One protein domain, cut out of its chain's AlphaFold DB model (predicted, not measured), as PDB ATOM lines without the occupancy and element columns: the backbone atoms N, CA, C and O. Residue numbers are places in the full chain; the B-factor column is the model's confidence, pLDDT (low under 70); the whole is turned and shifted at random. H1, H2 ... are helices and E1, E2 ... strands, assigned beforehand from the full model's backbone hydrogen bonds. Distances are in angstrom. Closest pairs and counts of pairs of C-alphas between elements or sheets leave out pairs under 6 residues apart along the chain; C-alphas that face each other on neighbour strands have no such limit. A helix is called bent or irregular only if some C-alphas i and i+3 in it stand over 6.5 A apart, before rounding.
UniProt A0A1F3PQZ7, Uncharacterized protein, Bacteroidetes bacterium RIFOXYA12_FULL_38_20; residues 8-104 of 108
ATOM      1  N   PRO A   8      33.722  -4.494  46.323       84.12
ATOM      2  CA  PRO A   8      34.354  -5.051  45.133       84.12
ATOM      3  C   PRO A   8      35.191  -6.285  45.468       84.12
ATOM      4  O   PRO A   8      35.676  -6.455  46.588       84.12
ATOM      5  N   LEU A   9      35.321  -7.198  44.511       82.31
ATOM      6  CA  LEU A   9      36.099  -8.408  44.757       82.31
ATOM      7  C   LEU A   9      37.587  -8.074  44.913       82.31
ATOM      8  O   LEU A   9      38.269  -8.696  45.711       82.31
ATOM      9  N   GLU A  10      38.060  -7.045  44.230       84.81
ATOM     10  CA  GLU A  10      39.427  -6.538  44.288       84.81
ATOM     11  C   GLU A  10      39.804  -6.138  45.721       84.81
ATOM     12  O   GLU A  10      40.793  -6.619  46.267       84.81
ATOM     13  N   GLU A  11      38.936  -5.374  46.385       84.19
ATOM     14  CA  GLU A  11      39.127  -4.965  47.780       84.19
ATOM     15  C   GLU A  11      39.078  -6.172  48.741       84.19
ATOM     16  O   GLU A  11      39.816  -6.236  49.724       84.19
ATOM     17  N   LEU A  12      38.256  -7.184  48.434       82.00
ATOM     18  CA  LEU A  12      38.241  -8.458  49.164       82.00
ATOM     19  C   LEU A  12      39.589  -9.190  49.028       82.00
ATOM     20  O   LEU A  12      40.036  -9.806  49.995       82.00
ATOM     21  N   TYR A  13      40.221  -9.146  47.848       86.44
ATOM     22  CA  TYR A  13      41.505  -9.802  47.562       86.44
ATOM     23  C   TYR A  13      42.656  -9.164  48.332       86.44
ATOM     24  O   TYR A  13      43.548  -9.875  48.795       86.44
ATOM     25  N   GLU A  14      42.621  -7.846  48.477       84.19
ATOM     26  CA  GLU A  14      43.610  -7.083  49.233       84.19
ATOM     27  C   GLU A  14      43.443  -7.325  50.727       84.19
ATOM     28  O   GLU A  14      44.365  -7.809  51.379       84.19
ATOM     29  N   LYS A  15      42.231  -7.109  51.252       84.25
ATOM     30  CA  LYS A  15      41.936  -7.230  52.689       84.25
ATOM     31  C   LYS A  15      42.150  -8.632  53.252       84.25
ATOM     32  O   LYS A  15      42.359  -8.780  54.453       84.25
ATOM     33  N   ASN A  16      42.070  -9.668  52.418       87.12
ATOM     34  CA  ASN A  16      42.322 -11.041  52.849       87.12
ATOM     35  C   ASN A  16      43.800 -11.441  52.815       87.12
ATOM     36  O   ASN A  16      44.137 -12.494  53.356       87.12
ATOM     37  N   THR A  17      44.665 -10.658  52.169       89.62
ATOM     38  CA  THR A  17      46.083 -10.985  52.027       89.62
ATOM     39  C   THR A  17      46.833 -10.508  53.262       89.62
ATOM     40  O   THR A  17      46.816  -9.330  53.593       89.62
ATOM     41  N   ILE A  18      47.504 -11.435  53.943       90.19
ATOM     42  CA  ILE A  18      48.220 -11.170  55.201       90.19
ATOM     43  C   ILE A  18      49.736 -11.333  55.073       90.19
ATOM     44  O   ILE A  18      50.487 -10.970  55.975       90.19
ATOM     45  N   GLY A  19      50.201 -11.892  53.959       89.62
ATOM     46  CA  GLY A  19      51.618 -12.078  53.697       89.62
ATOM     47  C   GLY A  19      51.888 -12.351  52.227       89.62
ATOM     48  O   GLY A  19      51.053 -12.907  51.512       89.62
ATOM     49  N   VAL A  20      53.081 -11.972  51.783       92.25
ATOM     50  CA  VAL A  20      53.594 -12.255  50.443       92.25
ATOM     51  C   VAL A  20      55.016 -12.767  50.597       92.25
ATOM     52  O   VAL A  20      55.787 -12.213  51.374       92.25
ATOM     53  N   LYS A  21      55.357 -13.837  49.879       92.75
ATOM     54  CA  LYS A  21      56.731 -14.331  49.782       92.75
ATOM     55  C   LYS A  21      57.064 -14.689  48.347       92.75
ATOM     56  O   LYS A  21      56.182 -15.078  47.577       92.75
ATOM     57  N   LEU A  22      58.337 -14.570  48.005       92.31
ATOM     58  CA  LEU A  22      58.867 -15.037  46.734       92.31
ATOM     59  C   LEU A  22      59.319 -16.487  46.897       92.31
ATOM     60  O   LEU A  22      60.001 -16.826  47.861       92.31
ATOM     61  N   ILE A  23      58.907 -17.345  45.972       91.12
ATOM     62  CA  ILE A  23      59.370 -18.724  45.867       91.12
ATOM     63  C   ILE A  23      60.181 -18.839  44.591       91.12
ATOM     64  O   ILE A  23      59.654 -18.682  43.491       91.12
ATOM     65  N   GLU A  24      61.452 -19.171  44.753       91.75
ATOM     66  CA  GLU A  24      62.306 -19.564  43.648       91.75
ATOM     67  C   GLU A  24      62.113 -21.058  43.373       91.75
ATOM     68  O   GLU A  24      62.147 -21.888  44.280       91.75
ATOM     69  N   GLN A  25      61.871 -21.409  42.116       89.31
ATOM     70  CA  GLN A  25      61.787 -22.786  41.653       89.31
ATOM     71  C   GLN A  25      62.700 -22.958  40.453       89.31
ATOM     72  O   GLN A  25      62.673 -22.153  39.524       89.31
ATOM     73  N   ILE A  26      63.471 -24.036  40.444       89.19
ATOM     74  CA  ILE A  26      64.214 -24.457  39.263       89.19
ATOM     75  C   ILE A  26      63.334 -25.465  38.530       89.19
ATOM     76  O   ILE A  26      62.925 -26.475  39.103       89.19
ATOM     77  N   ARG A  27      62.989 -25.175  37.275       85.56
ATOM     78  CA  ARG A  27      62.324 -26.135  36.391       85.56
ATOM     79  C   ARG A  27      63.317 -26.649  35.366       85.56
ATOM     80  O   ARG A  27      63.870 -25.868  34.596       85.56
ATOM     81  N   SER A  28      63.478 -27.963  35.336       85.31
ATOM     82  CA  SER A  28      64.201 -28.672  34.289       85.31
ATOM     83  C   SER A  28      63.256 -28.991  33.133       85.31
ATOM     84  O   SER A  28      62.217 -29.626  33.332       85.31
ATOM     85  N   TYR A  29      63.630 -28.585  31.927       84.69
ATOM     86  CA  TYR A  29      62.947 -28.921  30.685       84.69
ATOM     87  C   TYR A  29      63.840 -29.853  29.878       84.69
ATOM     88  O   TYR A  29      65.031 -29.589  29.730       84.69
ATOM     89  N   GLN A  30      63.269 -30.931  29.352       81.75
ATOM     90  CA  GLN A  30      63.967 -31.806  28.418       81.75
ATOM     91  C   GLN A  30      63.694 -31.305  27.000       81.75
ATOM     92  O   GLN A  30      62.531 -31.166  26.612       81.75
ATOM     93  N   THR A  31      64.739 -30.973  26.244       78.00
ATOM     94  CA  THR A  31      64.583 -30.562  24.846       78.00
ATOM     95  C   THR A  31      64.402 -31.777  23.938       78.00
ATOM     96  O   THR A  31      64.965 -32.846  24.168       78.00
ATOM     97  N   ALA A  32      63.602 -31.608  22.881       73.94
ATOM     98  CA  ALA A  32      63.354 -32.654  21.883       73.94
ATOM     99  C   ALA A  32      64.573 -32.930  20.979       73.94
ATOM    100  O   ALA A  32      64.660 -33.987  20.364       73.94
ATOM    101  N   LEU A  33      65.515 -31.987  20.906       65.56
ATOM    102  CA  LEU A  33      66.755 -32.092  20.144       65.56
ATOM    103  C   LEU A  33      67.902 -32.343  21.134       65.56
ATOM    104  O   LEU A  33      68.149 -31.520  22.010       65.56
ATOM    105  N   ALA A  34      68.564 -33.492  20.995       63.50
ATOM    106  CA  ALA A  34      69.787 -33.904  21.700       63.50
ATOM    107  C   ALA A  34      69.704 -34.282  23.197       63.50
ATOM    108  O   ALA A  34      70.722 -34.654  23.770       63.50
ATOM    109  N   GLY A  35      68.528 -34.287  23.837       66.25
ATOM    110  CA  GLY A  35      68.387 -34.807  25.209       66.25
ATOM    111  C   GLY A  35      69.035 -33.942  26.300       66.25
ATOM    112  O   GLY A  35      69.102 -34.367  27.456       66.25
ATOM    113  N   GLU A  36      69.469 -32.729  25.961       71.44
ATOM    114  CA  GLU A  36      69.966 -31.758  26.927       71.44
ATOM    115  C   GLU A  36      68.841 -31.301  27.869       71.44
ATOM    116  O   GLU A  36      67.692 -31.065  27.478       71.44
ATOM    117  N   LYS A  37      69.171 -31.192  29.158       78.31
ATOM    118  CA  LYS A  37      68.271 -30.629  30.165       78.31
ATOM    119  C   LYS A  37      68.577 -29.147  30.316       78.31
ATOM    120  O   LYS A  37      69.660 -28.781  30.756       78.31
ATOM    121  N   ILE A  38      67.603 -28.302  29.994       85.56
ATOM    122  CA  ILE A  38      67.679 -26.867  30.259       85.56
ATOM    123  C   ILE A  38      67.034 -26.604  31.612       85.56
ATOM    124  O   ILE A  38      65.839 -26.843  31.799       85.56
ATOM    125  N   GLU A  39      67.805 -26.069  32.549       89.12
ATOM    126  CA  GLU A  39      67.282 -25.578  33.818       89.12
ATOM    127  C   GLU A  39      66.940 -24.093  33.706       89.12
ATOM    128  O   GLU A  39      67.749 -23.274  33.276       89.12
ATOM    129  N   LYS A  40      65.715 -23.728  34.093       88.38
ATOM    130  CA  LYS A  40      65.296 -22.329  34.215       88.38
ATOM    131  C   LYS A  40      64.919 -22.029  35.652       88.38
ATOM    132  O   LYS A  40      64.065 -22.701  36.232       88.38
ATOM    133  N   LYS A  41      65.512 -20.966  36.192       90.19
ATOM    134  CA  LYS A  41      65.099 -20.371  37.460       90.19
ATOM    135  C   LYS A  41      63.832 -19.547  37.230       90.19
ATOM    136  O   LYS A  41      63.803 -18.671  36.370       90.19
ATOM    137  N   ILE A  42      62.781 -19.844  37.982       90.44
ATOM    138  CA  ILE A  42      61.492 -19.155  37.935       90.44
ATOM    139  C   ILE A  42      61.199 -18.607  39.326       90.44
ATOM    140  O   ILE A  42      61.338 -19.319  40.318       90.44
ATOM    141  N   ILE A  43      60.776 -17.350  39.394       90.06
ATOM    142  CA  ILE A  43      60.395 -16.692  40.642       90.06
ATOM    143  C   ILE A  43      58.876 -16.530  40.645       90.06
ATOM    144  O   ILE A  43      58.306 -15.929  39.737       90.06
ATOM    145  N   TRP A  44      58.219 -17.068  41.669       89.44
ATOM    146  CA  TRP A  44      56.774 -16.996  41.857       89.44
ATOM    147  C   TRP A  44      56.436 -16.189  43.103       89.44
ATOM    148  O   TRP A  44      57.024 -16.393  44.160       89.44
ATOM    149  N   MET A  45      55.423 -15.331  43.022       92.12
ATOM    150  CA  MET A  45      54.825 -14.739  44.218       92.12
ATOM    151  C   MET A  45      53.817 -15.707  44.829       92.12
ATOM    152  O   MET A  45      52.899 -16.172  44.149       92.12
ATOM    153  N   LYS A  46      53.956 -15.979  46.126       93.88
ATOM    154  CA  LYS A  46      52.992 -16.750  46.907       93.88
ATOM    155  C   LYS A  46      52.354 -15.871  47.975       93.88
ATOM    156  O   LYS A  46      53.027 -15.348  48.864       93.88
ATOM    157  N   TYR A  47      51.038 -15.767  47.911       93.06
ATOM    158  CA  TYR A  47      50.211 -15.002  48.829       93.06
ATOM    159  C   TYR A  47      49.719 -15.904  49.958       93.06
ATOM    160  O   TYR A  47      49.151 -16.966  49.692       93.06
ATOM    161  N   LEU A  48      49.905 -15.463  51.198       93.25
ATOM    162  CA  LEU A  48      49.215 -15.999  52.364       93.25
ATOM    163  C   LEU A  48      47.946 -15.185  52.572       93.25
ATOM    164  O   LEU A  48      47.996 -13.963  52.728       93.25
ATOM    165  N   LYS A  49      46.807 -15.867  52.557       91.62
ATOM    166  CA  LYS A  49      45.489 -15.250  52.657       91.62
ATOM    167  C   LYS A  49      44.677 -15.888  53.772       91.62
ATOM    168  O   LYS A  49      44.856 -17.065  54.068       91.62
ATOM    169  N   VAL A  50      43.763 -15.127  54.361       89.62
ATOM    170  CA  VAL A  50      42.840 -15.594  55.402       89.62
ATOM    171  C   VAL A  50      41.413 -15.362  54.952       89.62
ATOM    172  O   VAL A  50      41.022 -14.258  54.582       89.62
ATOM    173  N   TYR A  51      40.607 -16.415  55.010       86.62
ATOM    174  CA  TYR A  51      39.185 -16.310  54.734       86.62
ATOM    175  C   TYR A  51      38.408 -16.034  56.025       86.62
ATOM    176  O   TYR A  51      38.342 -16.906  56.885       86.62
ATOM    177  N   CYS A  52      37.794 -14.857  56.174       78.38
ATOM    178  CA  CYS A  52      37.269 -14.415  57.475       78.38
ATOM    179  C   CYS A  52      36.086 -15.217  58.033       78.38
ATOM    180  O   CYS A  52      35.883 -15.206  59.236       78.38
ATOM    181  N   GLN A  53      35.315 -15.931  57.209       81.19
ATOM    182  CA  GLN A  53      34.150 -16.669  57.715       81.19
ATOM    183  C   GLN A  53      34.506 -18.031  58.316       81.19
ATOM    184  O   GLN A  53      33.804 -18.486  59.210       81.19
ATOM    185  N   CYS A  54      35.541 -18.705  57.813       84.25
ATOM    186  CA  CYS A  54      36.024 -19.947  58.432       84.25
ATOM    187  C   CYS A  54      37.406 -19.788  59.071       84.25
ATOM    188  O   CYS A  54      38.039 -20.782  59.416       84.25
ATOM    189  N   GLU A  55      37.886 -18.543  59.145       85.00
ATOM    190  CA  GLU A  55      39.155 -18.119  59.743       85.00
ATOM    191  C   GLU A  55      40.366 -18.942  59.294       85.00
ATOM    192  O   GLU A  55      41.361 -19.079  59.998       85.00
ATOM    193  N   SER A  56      40.274 -19.540  58.107       88.50
ATOM    194  CA  SER A  56      41.300 -20.443  57.615       88.50
ATOM    195  C   SER A  56      42.297 -19.666  56.777       88.50
ATOM    196  O   SER A  56      41.936 -19.035  55.779       88.50
ATOM    197  N   SER A  57      43.556 -19.759  57.180       91.19
ATOM    198  CA  SER A  57      44.714 -19.334  56.406       91.19
ATOM    199  C   SER A  57      45.015 -20.329  55.283       91.19
ATOM    200  O   SER A  57      44.961 -21.543  55.501       91.19
ATOM    201  N   TYR A  58      45.379 -19.837  54.106       92.00
ATOM    202  CA  TYR A  58      45.783 -20.656  52.969       92.00
ATOM    203  C   TYR A  58      46.807 -19.925  52.099       92.00
ATOM    204  O   TYR A  58      46.812 -18.697  52.006       92.00
ATOM    205  N   GLU A  59      47.660 -20.693  51.427       93.62
ATOM    206  CA  GLU A  59      48.622 -20.163  50.466       93.62
ATOM    207  C   GLU A  59      48.110 -20.309  49.033       93.62
ATOM    208  O   GLU A  59      47.469 -21.296  48.664       93.62
ATOM    209  N   THR A  60      48.429 -19.340  48.184       93.25
ATOM    210  CA  THR A  60      48.065 -19.388  46.771       93.25
ATOM    211  C   THR A  60      49.026 -18.572  45.920       93.25
ATOM    212  O   THR A  60      49.556 -17.559  46.360       93.25
ATOM    213  N   PHE A  61      49.216 -18.981  44.669       92.62
ATOM    214  CA  PHE A  61      49.921 -18.180  43.663       92.62
ATOM    215  C   PHE A  61      48.996 -17.169  42.966       92.62
ATOM    216  O   PHE A  61      49.443 -16.353  42.168       92.62
ATOM    217  N   LYS A  62      47.685 -17.226  43.240       91.50
ATOM    218  CA  LYS A  62      46.679 -16.382  42.593       91.50
ATOM    219  C   LYS A  62      46.311 -15.202  43.481       91.50
ATOM    220  O   LYS A  62      45.639 -15.375  44.499       91.50
ATOM    221  N   TYR A  63      46.668 -13.997  43.043       88.31
ATOM    222  CA  TYR A  63      46.276 -12.759  43.717       88.31
ATOM    223  C   TYR A  63      44.754 -12.630  43.869       88.31
ATOM    224  O   TYR A  63      44.258 -12.315  44.944       88.31
ATOM    225  N   ASN A  64      43.999 -12.981  42.826       89.81
ATOM    226  CA  ASN A  64      42.537 -12.893  42.802       89.81
ATOM    227  C   ASN A  64      41.808 -14.018  43.562       89.81
ATOM    228  O   ASN A  64      40.596 -14.182  43.428       89.81
ATOM    229  N   SER A  65      42.527 -14.834  44.332       88.69
ATOM    230  CA  SER A  65      41.901 -15.817  45.210       88.69
ATOM    231  C   SER A  65      41.402 -15.151  46.491       88.69
ATOM    232  O   SER A  65      42.072 -14.288  47.060       88.69
ATOM    233  N   TYR A  66      40.240 -15.586  46.975       84.75
ATOM    234  CA  TYR A  66      39.603 -15.013  48.164       84.75
ATOM    235  C   TYR A  66      38.941 -16.008  49.106       84.75
ATOM    236  O   TYR A  66      38.297 -15.614  50.076       84.75
ATOM    237  N   THR A  67      39.090 -17.298  48.821       88.25
ATOM    238  CA  THR A  67      38.502 -18.385  49.600       88.25
ATOM    239  C   THR A  67      39.508 -19.502  49.785       88.25
ATOM    240  O   THR A  67      40.202 -19.852  48.832       88.25
ATOM    241  N   CYS A  68      39.502 -20.140  50.957       88.12
ATOM    242  CA  CYS A  68      40.352 -21.302  51.226       88.12
ATOM    243  C   CYS A  68      39.944 -22.556  50.432       88.12
ATOM    244  O   CYS A  68      40.779 -23.415  50.172       88.12
ATOM    245  N   CYS A  69      38.671 -22.682  50.038       90.38
ATOM    246  CA  CYS A  69      38.163 -23.851  49.321       90.38
ATOM    247  C   CYS A  69      36.911 -23.535  48.486       90.38
ATOM    248  O   CYS A  69      36.267 -22.492  48.645       90.38
ATOM    249  N   ASN A  70      36.521 -24.479  47.624       90.00
ATOM    250  CA  ASN A  70      35.352 -24.344  46.748       90.00
ATOM    251  C   ASN A  70      34.034 -24.152  47.517       90.00
ATOM    252  O   ASN A  70      33.191 -23.363  47.092       90.00
ATOM    253  N   ARG A  71      33.867 -24.811  48.671       90.25
ATOM    254  CA  ARG A  71      32.672 -24.650  49.517       90.25
ATOM    255  C   ARG A  71      32.545 -23.215  50.034       90.25
ATOM    256  O   ARG A  71      31.476 -22.614  49.952       90.25
ATOM    257  N   CYS A  72      33.650 -22.630  50.493       88.75
ATOM    258  CA  CYS A  72      33.698 -21.229  50.914       88.75
ATOM    259  C   CYS A  72      33.373 -20.281  49.751       88.75
ATOM    260  O   CYS A  72      32.601 -19.338  49.921       88.75
ATOM    261  N   ARG A  73      33.859 -20.575  48.538       88.38
ATOM    262  CA  ARG A  73      33.536 -19.796  47.331       88.38
ATOM    263  C   ARG A  73      32.042 -19.796  47.009       88.38
ATOM    264  O   ARG A  73      31.480 -18.747  46.685       88.38
ATOM    265  N   GLN A  74      31.392 -20.953  47.113       89.75
ATOM    266  CA  GLN A  74      29.947 -21.074  46.908       89.75
ATOM    267  C   GLN A  74      29.168 -20.284  47.967       89.75
ATOM    268  O   GLN A  74      28.260 -19.533  47.614       89.75
ATOM    269  N   ASN A  75      29.576 -20.369  49.237       87.88
ATOM    270  CA  ASN A  75      28.948 -19.631  50.334       87.88
ATOM    271  C   ASN A  75      28.991 -18.111  50.126       87.88
ATOM    272  O   ASN A  75      27.975 -17.439  50.304       87.88
ATOM    273  N   ILE A  76      30.133 -17.561  49.702       84.06
ATOM    274  CA  ILE A  76      30.245 -16.126  49.391       84.06
ATOM    275  C   ILE A  76      29.358 -15.766  48.218       84.06
ATOM    276  O   ILE A  76      28.632 -14.780  48.283       84.06
ATOM    277  N   SER A  77      29.405 -16.561  47.149       86.56
ATOM    278  CA  SER A  77      28.609 -16.305  45.947       86.56
ATOM    279  C   SER A  77      27.119 -16.249  46.288       86.56
ATOM    280  O   SER A  77      26.419 -15.325  45.879       86.56
ATOM    281  N   PHE A  78      26.648 -17.192  47.103       88.31
ATOM    282  CA  PHE A  78      25.274 -17.237  47.592       88.31
ATOM    283  C   PHE A  78      24.912 -16.024  48.460       88.31
ATOM    284  O   PHE A  78      23.876 -15.397  48.242       88.31
ATOM    285  N   ARG A  79      25.774 -15.644  49.411       83.50
ATOM    286  CA  ARG A  79      25.558 -14.475  50.283       83.50
ATOM    287  C   ARG A  79      25.563 -13.157  49.506       83.50
ATOM    288  O   ARG A  79      24.674 -12.336  49.713       83.50
ATOM    289  N   ARG A  80      26.490 -12.988  48.558       82.56
ATOM    290  CA  ARG A  80      26.569 -11.808  47.680       82.56
ATOM    291  C   ARG A  80      25.325 -11.671  46.803       82.56
ATOM    292  O   ARG A  80      24.803 -10.569  46.685       82.56
ATOM    293  N   ARG A  81      24.792 -12.775  46.259       85.50
ATOM    294  CA  ARG A  81      23.507 -12.776  45.525       85.50
ATOM    295  C   ARG A  81      22.326 -12.316  46.386       85.50
ATOM    296  O   ARG A  81      21.352 -11.810  45.846       85.50
ATOM    297  N   ARG A  82      22.416 -12.468  47.711       85.06
ATOM    298  CA  ARG A  82      21.417 -12.001  48.686       85.06
ATOM    299  C   ARG A  82      21.701 -10.597  49.236       85.06
ATOM    300  O   ARG A  82      21.004 -10.161  50.143       85.06
ATOM    301  N   GLY A  83      22.719  -9.901  48.720       81.25
ATOM    302  CA  GLY A  83      23.088  -8.557  49.175       81.25
ATOM    303  C   GLY A  83      23.719  -8.511  50.569       81.25
ATOM    304  O   GLY A  83      23.739  -7.451  51.184       81.25
ATOM    305  N   LEU A  84      24.219  -9.639  51.085       79.19
ATOM    306  CA  LEU A  84      24.868  -9.697  52.396       79.19
ATOM    307  C   LEU A  84      26.349  -9.323  52.280       79.19
ATOM    308  O   LEU A  84      27.077  -9.899  51.463       79.19
ATOM    309  N   ASN A  85      26.798  -8.407  53.140       71.50
ATOM    310  CA  ASN A  85      28.198  -8.012  53.213       71.50
ATOM    311  C   ASN A  85      29.024  -9.012  54.020       71.50
ATOM    312  O   ASN A  85      28.642  -9.472  55.091       71.50
ATOM    313  N   PHE A  86      30.168  -9.377  53.451       66.38
ATOM    314  CA  PHE A  86      31.005 -10.465  53.939       66.38
ATOM    315  C   PHE A  86      32.135  -9.993  54.872       66.38
ATOM    316  O   PHE A  86      32.704 -10.797  55.602       66.38
ATOM    317  N   LEU A  87      32.464  -8.697  54.842       62.31
ATOM    318  CA  LEU A  87      33.726  -8.178  55.372       62.31
ATOM    319  C   LEU A  87      33.626  -7.390  56.693       62.31
ATOM    320  O   LEU A  87      34.640  -6.841  57.119       62.31
ATOM    321  N   GLU A  88      32.472  -7.331  57.366       60.41
ATOM    322  CA  GLU A  88      32.340  -6.511  58.592       60.41
ATOM    323  C   GLU A  88      33.345  -6.895  59.696       60.41
ATOM    324  O   GLU A  88      33.796  -6.017  60.418       60.41
ATOM    325  N   ASN A  89      33.800  -8.156  59.755       63.59
ATOM    326  CA  ASN A  89      34.756  -8.634  60.768       63.59
ATOM    327  C   ASN A  89      36.103  -9.129  60.220       63.59
ATOM    328  O   ASN A  89      36.903  -9.699  60.962       63.59
ATOM    329  N   THR A  90      36.387  -8.921  58.932       67.44
ATOM    330  CA  THR A  90      37.644  -9.393  58.311       67.44
ATOM    331  C   THR A  90      38.852  -8.837  59.026       67.44
ATOM    332  O   THR A  90      39.755  -9.593  59.342       67.44
ATOM    333  N   GLU A  91      38.856  -7.537  59.316       69.25
ATOM    334  CA  GLU A  91      39.989  -6.904  59.979       69.25
ATOM    335  C   GLU A  91      40.203  -7.435  61.394       69.25
ATOM    336  O   GLU A  91      41.348  -7.634  61.774       69.25
ATOM    337  N   GLY A  92      39.137  -7.708  62.153       73.00
ATOM    338  CA  GLY A  92      39.252  -8.256  63.507       73.00
ATOM    339  C   GLY A  92      39.861  -9.658  63.512       73.00
ATOM    340  O   GLY A  92      40.847  -9.906  64.201       73.00
ATOM    341  N   VAL A  93      39.329 -10.551  62.672       72.69
ATOM    342  CA  VAL A  93      39.829 -11.930  62.526       72.69
ATOM    343  C   VAL A  93      41.256 -11.940  61.979       72.69
ATOM    344  O   VAL A  93      42.126 -12.640  62.498       72.69
ATOM    345  N   VAL A  94      41.510 -11.144  60.936       75.00
ATOM    346  CA  VAL A  94      42.821 -11.049  60.293       75.00
ATOM    347  C   VAL A  94      43.853 -10.500  61.268       75.00
ATOM    348  O   VAL A  94      44.875 -11.147  61.450       75.00
ATOM    349  N   LYS A  95      43.591  -9.368  61.938       74.25
ATOM    350  CA  LYS A  95      44.542  -8.734  62.868       74.25
ATOM    351  C   LYS A  95      44.789  -9.589  64.112       74.25
ATOM    352  O   LYS A  95      45.932  -9.682  64.549       74.25
ATOM    353  N   GLY A  96      43.759 -10.247  64.650       79.38
ATOM    354  CA  GLY A  96      43.867 -11.030  65.884       79.38
ATOM    355  C   GLY A  96      44.754 -12.273  65.766       79.38
ATOM    356  O   GLY A  96      45.431 -12.635  66.724       79.38
ATOM    357  N   ARG A  97      44.791 -12.908  64.588       82.56
ATOM    358  CA  ARG A  97      45.529 -14.167  64.355       82.56
ATOM    359  C   ARG A  97      46.626 -14.057  63.299       82.56
ATOM    360  O   ARG A  97      47.245 -15.053  62.936       82.56
ATOM    361  N   MET A  98      46.905 -12.845  62.815       84.75
ATOM    362  CA  MET A  98      47.892 -12.597  61.757       84.75
ATOM    363  C   MET A  98      49.255 -13.204  62.083       84.75
ATOM    364  O   MET A  98      49.851 -13.859  61.234       84.75
ATOM    365  N   LYS A  99      49.725 -12.990  63.318       86.81
ATOM    366  CA  LYS A  99      51.024 -13.476  63.789       86.81
ATOM    367  C   LYS A  99      51.078 -15.005  63.785       86.81
ATOM    368  O   LYS A  99      51.958 -15.571  63.154       86.81
ATOM    369  N   GLU A 100      50.069 -15.655  64.367       89.00
ATOM    370  CA  GLU A 100      49.926 -17.120  64.372       89.00
ATOM    371  C   GLU A 100      49.977 -17.700  62.948       89.00
ATOM    372  O   GLU A 100      50.681 -18.674  62.683       89.00
ATOM    373  N   PHE A 101      49.258 -17.084  62.004       89.38
ATOM    374  CA  PHE A 101      49.246 -17.542  60.617       89.38
ATOM    375  C   PHE A 101      50.573 -17.307  59.901       89.38
ATOM    376  O   PHE A 101      51.010 -18.168  59.141       89.38
ATOM    377  N   LYS A 102      51.227 -16.167  60.121       88.62
ATOM    378  CA  LYS A 102      52.542 -15.899  59.535       88.62
ATOM    379  C   LYS A 102      53.591 -16.888  60.036       88.62
ATOM    380  O   LYS A 102      54.253 -17.516  59.209       88.62
ATOM    381  N   ASP A 103      53.639 -17.102  61.349       89.25
ATOM    382  CA  ASP A 103      54.562 -18.035  61.996       89.25
ATOM    383  C   ASP A 103      54.352 -19.464  61.464       89.25
ATOM    384  O   ASP A 103      55.300 -20.129  61.047       89.25
ATOM    385  N   LYS A 104      53.090 -19.913  61.362       88.31
ATOM    386  CA  LYS A 104      52.734 -21.249  60.852       88.31
ATOM    387  C   LYS A 104      53.215 -21.518  59.421       88.31
ATOM    388  O   LYS A 104      53.523 -22.661  59.088       88.31
TER     389      LYS A 104
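AT A GLANCE: This is residues 8 to 104 of the 108 residues of an uncharacterized protein of Bacteroidetes bacterium RIFOXYA12_FULL_38_20 (UniProt A0A1F3PQZ7). A long hairpin of two strands, E1 and E2, forms an arm running out of a small head, and this arm makes most of the length. In the head the short strand E3 pairs beside E2, the helix H3 covers one face of the sheet, H1 only grazes the sheet, and H2 lies off the sheet, beyond the end of the head away from the arm's tip. The printed part has 97 residues, with three named helices and three named strands in the order H1, E1, E2, E3, H2, H3; the sheet runs E1, E2, E3, antiparallel throughout, and the class is mixed, helices and strands. The whole is loose, with a radius of gyration of the C-alphas of 18.0 A, and elongated, spanning 59 by 31 by 20 A.

IN THESE COORDINATES: The printed part begins at Pro 8, and H1 follows as residues 9 to 15, with C-alpha 9 at (36.099, -8.408, 44.757). E1, residues 17 to 30, measures 36.2 A from first to last C-alpha and bends by 52 degrees at residue 20. E2, residues 37 to 51, measures 40.7 A and begins at C-alpha 37 at (68.271, -30.629, 30.165). E3, residues 56 to 60, is 12.8 A long. H2, residues 70 to 81, is 16.6 A long. H3, residues 90 to 104, is the longest helix at 15 residues and 19.4 A, and it ends at C-alpha 104 at (52.734, -21.249, 60.852). H3 is irregular: its C-alphas 96 and 99 are 7.8 A apart.

HOW THE PARTS SIT: The three strands form a meander, each strand the antiparallel neighbour of the one before, with E1 and E3 as edge strands and E2 as the inner one. E1 and E2 are a hairpin with 159 degrees between their directions; N 23 and O 44 are 2.8 A apart and N 38 and O 29 are 2.9 A apart, both within hydrogen-bond range. E2 and E3 are also a hairpin, at 155 degrees, with N 49 and O 58 at 2.9 A and N 58 and O 49 at 2.8 A, within hydrogen-bond range. H3 is on one face of this sheet, an arrangement of two layers, one of strands and one of helix. Its height over the sheet is 7.9 A. It lies over E2, and on the local plane its line and that of E2 stand at 21 degrees, along the strands. The closest C-alphas of E2 and H3 are those of Val 50 and Val 94, 6.7 A apart. H1 only grazes the sheet, with its residues 12 to 15. H1 and H3 are close but not clearly touching, their closest C-alphas being those of Lys 15 and Thr 90 at 7.4 A, and they run the same way at a steep tilt of 59 degrees. H2 is not on the sheet, and it is apart from H1 and from H3. In H1 and H2 every O i to N i+4 pair is within hydrogen-bond range; in H3 it is 9 of 11.

THE WHOLE: The two C-alphas farthest apart are those of Ala 34 and Gly 83, at 59.8 A. Residues 77 to 83, of which 77 to 81 belong to H2, stand free. The printed part has no cut, and none of its links is long: H1 to E1 and E2 to E3 are tight, the others short. The mean pLDDT of the printed part is 84.3, and the model's confidence is low, under 70, at residues 33 to 35 and 86 to 91.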